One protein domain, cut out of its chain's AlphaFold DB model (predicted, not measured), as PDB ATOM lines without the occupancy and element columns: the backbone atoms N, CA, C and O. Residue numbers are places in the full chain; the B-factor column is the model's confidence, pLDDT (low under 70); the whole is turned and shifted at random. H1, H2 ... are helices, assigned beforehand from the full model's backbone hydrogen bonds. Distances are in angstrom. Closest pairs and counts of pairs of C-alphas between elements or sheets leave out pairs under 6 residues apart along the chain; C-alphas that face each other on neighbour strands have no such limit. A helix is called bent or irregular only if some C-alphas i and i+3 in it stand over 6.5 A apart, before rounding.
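AT A GLANCE: This is residues 7 to 68 of the 185 residues of the protein "FGE-sulfatase domain-containing protein" of Ectocarpus sp. CCAP 1310/34 (UniProt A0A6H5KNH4). Two long helices, H1 and H3, make the arms of an open V, with the chain folding back between them through the short helix H2 and the link of residues 33 to 42 at the closed end. The arms spread away from this turn and have no helix between them: residues 7 to 19 of H1 stick out free on one arm, and residues 46 to 68, of which 46 to 63 belong to H3, on the other. The printed part has 62 residues with three named helices, in the order H1, H2, H3, and no named strand; the class is all helix. The whole is only just extended, close to loose, with a radius of gyration of the C-alphas of 15.9 A, and spans 51 by 25 by 15 A.

IN THESE COORDINATES: H1, residues 7 to 26, begins with C-alpha 7 at (-6.702, -33.305, 17.581) and ends with C-alpha 26 at (-9.526, -11.050, -0.537), 28.8 A from first to last C-alpha. H2, residues 29 to 32, measures 5.4 A in the same way. H3, residues 43 to 63, is the longest helix with 21 residues and 30.1 A; it begins with C-alpha 43 at (1.534, -20.943, -4.221) and ends with C-alpha 63 at (-2.898, -50.179, 1.232). Residues 64 to 68 follow it in no named element.

HOW THE PARTS SIT: Along H1 the y coordinate of the C-alphas goes from -33.305 at Gln 7 to -11.050 at Ala 26. A tight link of 2 residues joins H1 to H2, and the two helices are apart. A short link of 10 residues joins H2 to H3, and these two are apart as well. Along H3 y goes back from -20.943 at Ala 43 to -50.179 at Arg 63. H1 and H3 are only just apart, with their closest C-alphas 8.3 A from each other. In H1 and H3 every O i to N i+4 pair is within hydrogen-bond range. H2 is too short for such a pair, and its 1 pair of O i and N i+3 is within range. No helix is bent or irregular.

THE WHOLE: In outline the printed part is only just a rod. The two C-alphas farthest apart are those of Ala 30 in H2 and Glu 68, at 51.1 A. The first and last printed C-alphas, those of Gln 7 and Glu 68, are 23.7 A apart. The printed part has no cut, and neither link is long. The mean pLDDT of the printed part is 93.2; it is 97 in H1, 89 in H2 and 94 in H3, and no printed residue is under 70.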
ATOM      1  N   GLN A   7      -5.982 -34.533  17.254       97.94
ATOM      2  CA  GLN A   7      -6.702 -33.305  17.581       97.94
ATOM      3  C   GLN A   7      -5.874 -32.051  17.266       97.94
ATOM      4  O   GLN A   7      -6.408 -31.108  16.679       97.94
ATOM      5  N   GLU A   8      -4.582 -32.049  17.597       97.94
ATOM      6  CA  GLU A   8      -3.671 -30.939  17.290       97.94
ATOM      7  C   GLU A   8      -3.490 -30.758  15.778       97.94
ATOM      8  O   GLU A   8      -3.572 -29.633  15.282       97.94
ATOM      9  N   VAL A   9      -3.343 -31.852  15.019       97.88
ATOM     10  CA  VAL A   9      -3.253 -31.795  13.548       97.88
ATOM     11  C   VAL A   9      -4.543 -31.242  12.933       97.88
ATOM     12  O   VAL A   9      -4.489 -30.398  12.037       97.88
ATOM     13  N   HIS A  10      -5.716 -31.663  13.417       97.88
ATOM     14  CA  HIS A  10      -7.000 -31.138  12.943       97.88
ATOM     15  C   HIS A  10      -7.175 -29.650  13.269       97.88
ATOM     16  O   HIS A  10      -7.611 -28.884  12.404       97.88
ATOM     17  N   ALA A  11      -6.811 -29.224  14.481       98.31
ATOM     18  CA  ALA A  11      -6.852 -27.817  14.874       98.31
ATOM     19  C   ALA A  11      -5.930 -26.963  13.987       98.31
ATOM     20  O   ALA A  11      -6.344 -25.909  13.494       98.31
ATOM     21  N   TYR A  12      -4.723 -27.462  13.703       98.25
ATOM     22  CA  TYR A  12      -3.785 -26.822  12.788       98.25
ATOM     23  C   TYR A  12      -4.344 -26.717  11.360       98.25
ATOM     24  O   TYR A  12      -4.352 -25.629  10.784       98.25
ATOM     25  N   ARG A  13      -4.915 -27.802  10.809       97.69
ATOM     26  CA  ARG A  13      -5.565 -27.787   9.481       97.69
ATOM     27  C   ARG A  13      -6.669 -26.733   9.396       97.69
ATOM     28  O   ARG A  13      -6.742 -26.008   8.408       97.69
ATOM     29  N   GLN A  14      -7.499 -26.600  10.431       98.25
ATOM     30  CA  GLN A  14      -8.546 -25.574  10.471       98.25
ATOM     31  C   GLN A  14      -7.978 -24.151  10.515       98.25
ATOM     32  O   GLN A  14      -8.541 -23.247   9.896       98.25
ATOM     33  N   GLN A  15      -6.875 -23.929  11.236       98.44
ATOM     34  CA  GLN A  15      -6.198 -22.633  11.255       98.44
ATOM     35  C   GLN A  15      -5.658 -22.270   9.868       98.44
ATOM     36  O   GLN A  15      -5.950 -21.177   9.381       98.44
ATOM     37  N   VAL A  16      -4.941 -23.190   9.213       97.31
ATOM     38  CA  VAL A  16      -4.418 -22.992   7.852       97.31
ATOM     39  C   VAL A  16      -5.557 -22.743   6.862       97.31
ATOM     40  O   VAL A  16      -5.493 -21.786   6.096       97.31
ATOM     41  N   TYR A  17      -6.637 -23.529   6.930       97.06
ATOM     42  CA  TYR A  17      -7.810 -23.358   6.070       97.06
ATOM     43  C   TYR A  17      -8.415 -21.954   6.176       97.06
ATOM     44  O   TYR A  17      -8.725 -21.347   5.154       97.06
ATOM     45  N   ARG A  18      -8.554 -21.410   7.396       98.31
ATOM     46  CA  ARG A  18      -9.066 -20.044   7.600       98.31
ATOM     47  C   ARG A  18      -8.149 -18.992   6.978       98.31
ATOM     48  O   ARG A  18      -8.648 -18.083   6.321       98.31
ATOM     49  N   VAL A  19      -6.833 -19.131   7.150       96.69
ATOM     50  CA  VAL A  19      -5.847 -18.204   6.569       96.69
ATOM     51  C   VAL A  19      -5.900 -18.251   5.042       96.69
ATOM     52  O   VAL A  19      -6.134 -17.220   4.416       96.69
ATOM     53  N   VAL A  20      -5.774 -19.438   4.443       95.00
ATOM     54  CA  VAL A  20      -5.806 -19.614   2.981       95.00
ATOM     55  C   VAL A  20      -7.142 -19.152   2.400       95.00
ATOM     56  O   VAL A  20      -7.161 -18.425   1.410       95.00
ATOM     57  N   SER A  21      -8.261 -19.481   3.053       95.81
ATOM     58  CA  SER A  21      -9.579 -18.998   2.632       95.81
ATOM     59  C   SER A  21      -9.653 -17.477   2.657       95.81
ATOM     60  O   SER A  21     -10.164 -16.897   1.707       95.81
ATOM     61  N   SER A  22      -9.132 -16.812   3.693       96.00
ATOM     62  CA  SER A  22      -9.142 -15.344   3.745       96.00
ATOM     63  C   SER A  22      -8.330 -14.708   2.610       96.00
ATOM     64  O   SER A  22      -8.788 -13.731   2.027       96.00
ATOM     65  N   VAL A  23      -7.189 -15.302   2.236       93.44
ATOM     66  CA  VAL A  23      -6.374 -14.867   1.087       93.44
ATOM     67  C   VAL A  23      -7.148 -15.009  -0.223       93.44
ATOM     68  O   VAL A  23      -7.147 -14.083  -1.029       93.44
ATOM     69  N   ILE A  24      -7.845 -16.133  -0.419       92.75
ATOM     70  CA  ILE A  24      -8.661 -16.376  -1.619       92.75
ATOM     71  C   ILE A  24      -9.828 -15.383  -1.700       92.75
ATOM     72  O   ILE A  24     -10.057 -14.805  -2.754       92.75
ATOM     73  N   HIS A  25     -10.546 -15.148  -0.598       94.06
ATOM     74  CA  HIS A  25     -11.692 -14.227  -0.583       94.06
ATOM     75  C   HIS A  25     -11.290 -12.753  -0.720       94.06
ATOM     76  O   HIS A  25     -12.115 -11.938  -1.123       94.06
ATOM     77  N   ALA A  26     -10.053 -12.399  -0.363       94.19
ATOM     78  CA  ALA A  26      -9.526 -11.050  -0.537       94.19
ATOM     79  C   ALA A  26      -9.014 -10.779  -1.964       94.19
ATOM     80  O   ALA A  26      -8.800  -9.618  -2.305       94.19
ATOM     81  N   ALA A  27      -8.801 -11.819  -2.776       93.56
ATOM     82  CA  ALA A  27      -8.294 -11.684  -4.136       93.56
ATOM     83  C   ALA A  27      -9.379 -11.169  -5.091       93.56
ATOM     84  O   ALA A  27     -10.524 -11.628  -5.069       93.56
ATOM     85  N   SER A  28      -9.017 -10.235  -5.964       93.56
ATOM     86  CA  SER A  28      -9.878  -9.809  -7.064       93.56
ATOM     87  C   SER A  28      -9.894 -10.844  -8.192       93.56
ATOM     88  O   SER A  28      -8.941 -11.596  -8.392       93.56
ATOM     89  N   GLU A  29     -10.965 -10.844  -8.989       89.12
ATOM     90  CA  GLU A  29     -11.084 -11.713 -10.168       89.12
ATOM     91  C   GLU A  29      -9.909 -11.525 -11.144       89.12
ATOM     92  O   GLU A  29      -9.378 -12.498 -11.677       89.12
ATOM     93  N   ALA A  30      -9.439 -10.286 -11.315       88.62
ATOM     94  CA  ALA A  30      -8.298  -9.976 -12.170       88.62
ATOM     95  C   ALA A  30      -7.008 -10.670 -11.695       88.62
ATOM     96  O   ALA A  30      -6.277 -11.217 -12.519       88.62
ATOM     97  N   GLU A  31      -6.753 -10.704 -10.384       89.31
ATOM     98  CA  GLU A  31      -5.549 -11.311  -9.800       89.31
ATOM     99  C   GLU A  31      -5.514 -12.838  -9.934       89.31
ATOM    100  O   GLU A  31      -4.435 -13.421 -10.072       89.31
ATOM    101  N   ILE A  32      -6.683 -13.487  -9.921       87.00
ATOM    102  CA  ILE A  32      -6.798 -14.951 -10.012       87.00
ATOM    103  C   ILE A  32      -7.083 -15.455 -11.431       87.00
ATOM    104  O   ILE A  32      -6.939 -16.648 -11.686       87.00
ATOM    105  N   SER A  33      -7.452 -14.570 -12.363       83.56
ATOM    106  CA  SER A  33      -7.766 -14.937 -13.752       83.56
ATOM    107  C   SER A  33      -6.577 -15.529 -14.519       83.56
ATOM    108  O   SER A  33      -6.777 -16.311 -15.448       83.56
ATOM    109  N   ASN A  34      -5.342 -15.190 -14.129       82.38
ATOM    110  CA  ASN A  34      -4.122 -15.716 -14.738       82.38
ATOM    111  C   ASN A  34      -2.970 -15.805 -13.720       82.38
ATOM    112  O   ASN A  34      -2.124 -14.914 -13.618       82.38
ATOM    113  N   ILE A  35      -2.946 -16.887 -12.941       87.88
ATOM    114  CA  ILE A  35      -1.914 -17.129 -11.924       87.88
ATOM    115  C   ILE A  35      -0.645 -17.689 -12.591       87.88
ATOM    116  O   ILE A  35      -0.487 -18.899 -12.744       87.88
ATOM    117  N   GLY A  36       0.269 -16.796 -12.978       84.75
ATOM    118  CA  GLY A  36       1.617 -17.142 -13.451       84.75
ATOM    119  C   GLY A  36       2.650 -17.272 -12.323       84.75
ATOM    120  O   GLY A  36       2.340 -17.030 -11.161       84.75
ATOM    121  N   ALA A  37       3.898 -17.615 -12.667       82.50
ATOM    122  CA  ALA A  37       4.996 -17.801 -11.703       82.50
ATOM    123  C   ALA A  37       5.312 -16.552 -10.856       82.50
ATOM    124  O   ALA A  37       5.700 -16.680  -9.698       82.50
ATOM    125  N   ASP A  38       5.105 -15.356 -11.414       86.62
ATOM    126  CA  ASP A  38       5.319 -14.081 -10.714       86.62
ATOM    127  C   ASP A  38       4.097 -13.641  -9.882       86.62
ATOM    128  O   ASP A  38       4.133 -12.609  -9.210       86.62
ATOM    129  N   SER A  39       2.990 -14.395  -9.927       89.31
ATOM    130  CA  SER A  39       1.784 -14.074  -9.164       89.31
ATOM    131  C   SER A  39       1.997 -14.358  -7.673       89.31
ATOM    132  O   SER A  39       2.441 -15.455  -7.320       89.31
ATOM    133  N   PRO A  40       1.576 -13.455  -6.765       89.19
ATOM    134  CA  PRO A  40       1.576 -13.750  -5.330       89.19
ATOM    135  C   PRO A  40       0.655 -14.931  -4.973       89.19
ATOM    136  O   PRO A  40       0.798 -15.527  -3.907       89.19
ATOM    137  N   TYR A  41      -0.261 -15.303  -5.874       92.19
ATOM    138  CA  TYR A  41      -1.180 -16.426  -5.718       92.19
ATOM    139  C   TYR A  41      -0.640 -17.745  -6.284       92.19
ATOM    140  O   TYR A  41      -1.316 -18.760  -6.146       92.19
ATOM    141  N   TRP A  42       0.562 -17.779  -6.876       91.25
ATOM    142  CA  TRP A  42       1.134 -18.991  -7.490       91.25
ATOM    143  C   TRP A  42       1.238 -20.180  -6.528       91.25
ATOM    144  O   TRP A  42       1.038 -21.331  -6.917       91.25
ATOM    145  N   ALA A  43       1.475 -19.907  -5.245       92.31
ATOM    146  CA  ALA A  43       1.534 -20.943  -4.221       92.31
ATOM    147  C   ALA A  43       0.191 -21.670  -4.012       92.31
ATOM    148  O   ALA A  43       0.197 -22.788  -3.505       92.31
ATOM    149  N   LEU A  44      -0.949 -21.077  -4.395       92.69
ATOM    150  CA  LEU A  44      -2.268 -21.697  -4.237       92.69
ATOM    151  C   LEU A  44      -2.455 -22.935  -5.127       92.69
ATOM    152  O   LEU A  44      -2.682 -24.005  -4.561       92.69
ATOM    153  N   PRO A  45      -2.343 -22.862  -6.471       92.38
ATOM    154  CA  PRO A  45      -2.444 -24.056  -7.304       92.38
ATOM    155  C   PRO A  45      -1.340 -25.069  -6.986       92.38
ATOM    156  O   PRO A  45      -1.625 -26.259  -6.936       92.38
ATOM    157  N   MET A  46      -0.120 -24.613  -6.667       93.88
ATOM    158  CA  MET A  46       0.953 -25.508  -6.220       93.88
ATOM    159  C   MET A  46       0.547 -26.292  -4.965       93.88
ATOM    160  O   MET A  46       0.676 -27.512  -4.943       93.88
ATOM    161  N   ALA A  47      -0.002 -25.626  -3.942       94.44
ATOM    162  CA  ALA A  47      -0.450 -26.283  -2.716       94.44
ATOM    163  C   ALA A  47      -1.613 -27.260  -2.962       94.44
ATOM    164  O   ALA A  47      -1.653 -28.322  -2.343       94.44
ATOM    165  N   MET A  48      -2.533 -26.928  -3.875       93.38
ATOM    166  CA  MET A  48      -3.640 -27.811  -4.259       93.38
ATOM    167  C   MET A  48      -3.140 -29.075  -4.972       93.38
ATOM    168  O   MET A  48      -3.555 -30.177  -4.620       93.38
ATOM    169  N   GLU A  49      -2.225 -28.940  -5.934       95.81
ATOM    170  CA  GLU A  49      -1.627 -30.089  -6.628       95.81
ATOM    171  C   GLU A  49      -0.725 -30.910  -5.696       95.81
ATOM    172  O   GLU A  49      -0.747 -32.139  -5.722       95.81
ATOM    173  N   HIS A  50      -0.005 -30.254  -4.786       96.88
ATOM    174  CA  HIS A  50       0.766 -30.921  -3.742       96.88
ATOM    175  C   HIS A  50      -0.128 -31.748  -2.798       96.88
ATOM    176  O   HIS A  50       0.207 -32.888  -2.472       96.88
ATOM    177  N   GLU A  51      -1.290 -31.227  -2.381       96.62
ATOM    178  CA  GLU A  51      -2.245 -31.997  -1.572       96.62
ATOM    179  C   GLU A  51      -2.751 -33.237  -2.328       96.62
ATOM    180  O   GLU A  51      -2.862 -34.303  -1.724       96.62
ATOM    181  N   ARG A  52      -2.964 -33.156  -3.650       96.38
ATOM    182  CA  ARG A  52      -3.347 -34.321  -4.475       96.38
ATOM    183  C   ARG A  52      -2.270 -35.408  -4.490       96.38
ATOM    184  O   ARG A  52      -2.609 -36.579  -4.325       96.38
ATOM    185  N   ILE A  53      -0.992 -35.034  -4.591       97.00
ATOM    186  CA  ILE A  53       0.138 -35.980  -4.475       97.00
ATOM    187  C   ILE A  53       0.132 -36.653  -3.098       97.00
ATOM    188  O   ILE A  53       0.332 -37.865  -2.981       97.00
ATOM    189  N   HIS A  54      -0.129 -35.887  -2.035       97.44
ATOM    190  CA  HIS A  54      -0.245 -36.448  -0.691       97.44
ATOM    191  C   HIS A  54      -1.447 -37.382  -0.539       97.44
ATOM    192  O   HIS A  54      -1.313 -38.400   0.135       97.44
ATOM    193  N   VAL A  55      -2.585 -37.095  -1.176       95.31
ATOM    194  CA  VAL A  55      -3.748 -37.998  -1.192       95.31
ATOM    195  C   VAL A  55      -3.395 -39.325  -1.864       95.31
ATOM    196  O   VAL A  55      -3.665 -40.384  -1.293       95.31
ATOM    197  N   GLU A  56      -2.736 -39.289  -3.026       96.31
ATOM    198  CA  GLU A  56      -2.258 -40.502  -3.699       96.31
ATOM    199  C   GLU A  56      -1.261 -41.269  -2.816       96.31
ATOM    200  O   GLU A  56      -1.436 -42.465  -2.572       96.31
ATOM    201  N   THR A  57      -0.280 -40.576  -2.234       96.31
ATOM    202  CA  THR A  57       0.724 -41.180  -1.341       96.31
ATOM    203  C   THR A  57       0.072 -41.822  -0.115       96.31
ATOM    204  O   THR A  57       0.391 -42.957   0.240       96.31
ATOM    205  N   SER A  58      -0.883 -41.139   0.526       94.69
ATOM    206  CA  SER A  58      -1.649 -41.693   1.644       94.69
ATOM    207  C   SER A  58      -2.414 -42.947   1.238       94.69
ATOM    208  O   SER A  58      -2.452 -43.896   2.017       94.69
ATOM    209  N   SER A  59      -2.974 -43.000   0.025       91.00
ATOM    210  CA  SER A  59      -3.674 -44.197  -0.455       91.00
ATOM    211  C   SER A  59      -2.746 -45.416  -0.558       91.00
ATOM    212  O   SER A  59      -3.126 -46.511  -0.138       91.00
ATOM    213  N   VAL A  60      -1.504 -45.222  -1.020       92.38
ATOM    214  CA  VAL A  60      -0.491 -46.287  -1.093       92.38
ATOM    215  C   VAL A  60      -0.101 -46.756   0.307       92.38
ATOM    216  O   VAL A  60      -0.067 -47.954   0.563       92.38
ATOM    217  N   LEU A  61       0.117 -45.825   1.239       93.38
ATOM    218  CA  LEU A  61       0.459 -46.157   2.626       93.38
ATOM    219  C   LEU A  61      -0.666 -46.918   3.338       93.38
ATOM    220  O   LEU A  61      -0.396 -47.882   4.047       93.38
ATOM    221  N   ILE A  62      -1.922 -46.516   3.129       91.94
ATOM    222  CA  ILE A  62      -3.088 -47.204   3.698       91.94
ATOM    223  C   ILE A  62      -3.198 -48.630   3.142       91.94
ATOM    224  O   ILE A  62      -3.546 -49.541   3.887       91.94
ATOM    225  N   ARG A  63      -2.870 -48.848   1.862       89.38
ATOM    226  CA  ARG A  63      -2.898 -50.179   1.232       89.38
ATOM    227  C   ARG A  63      -1.847 -51.145   1.791       89.38
ATOM    228  O   ARG A  63      -2.046 -52.352   1.713       89.38
ATOM    229  N   GLU A  64      -0.755 -50.629   2.345       91.12
ATOM    230  CA  GLU A  64       0.295 -51.429   2.992       91.12
ATOM    231  C   GLU A  64      -0.023 -51.758   4.465       91.12
ATOM    232  O   GLU A  64       0.728 -52.495   5.108       91.12
ATOM    233  N   LEU A  65      -1.118 -51.232   5.029       92.31
ATOM    234  CA  LEU A  65      -1.546 -51.593   6.381       92.31
ATOM    235  C   LEU A  65      -2.097 -53.030   6.424       92.31
ATOM    236  O   LEU A  65      -2.728 -53.478   5.464       92.31
ATOM    237  N   PRO A  66      -1.937 -53.738   7.559       90.81
ATOM    238  CA  PRO A  66      -2.655 -54.983   7.803       90.81
ATOM    239  C   PRO A  66      -4.165 -54.805   7.604       90.81
ATOM    240  O   PRO A  66      -4.741 -53.801   8.035       90.81
ATOM    241  N   LEU A  67      -4.809 -55.777   6.950       87.69
ATOM    242  CA  LEU A  67      -6.222 -55.681   6.568       87.69
ATOM    243  C   LEU A  67      -7.141 -55.484   7.780       87.69
ATOM    244  O   LEU A  67      -8.141 -54.782   7.674       87.69
ATOM    245  N   GLU A  68      -6.786 -56.030   8.945       92.12
ATOM    246  CA  GLU A  68      -7.522 -55.858  10.201       92.12
ATOM    247  C   GLU A  68      -7.561 -54.408  10.713       92.12
ATOM    248  O   GLU A  68      -8.394 -54.067  11.554       92.12
TER     249      GLU A  68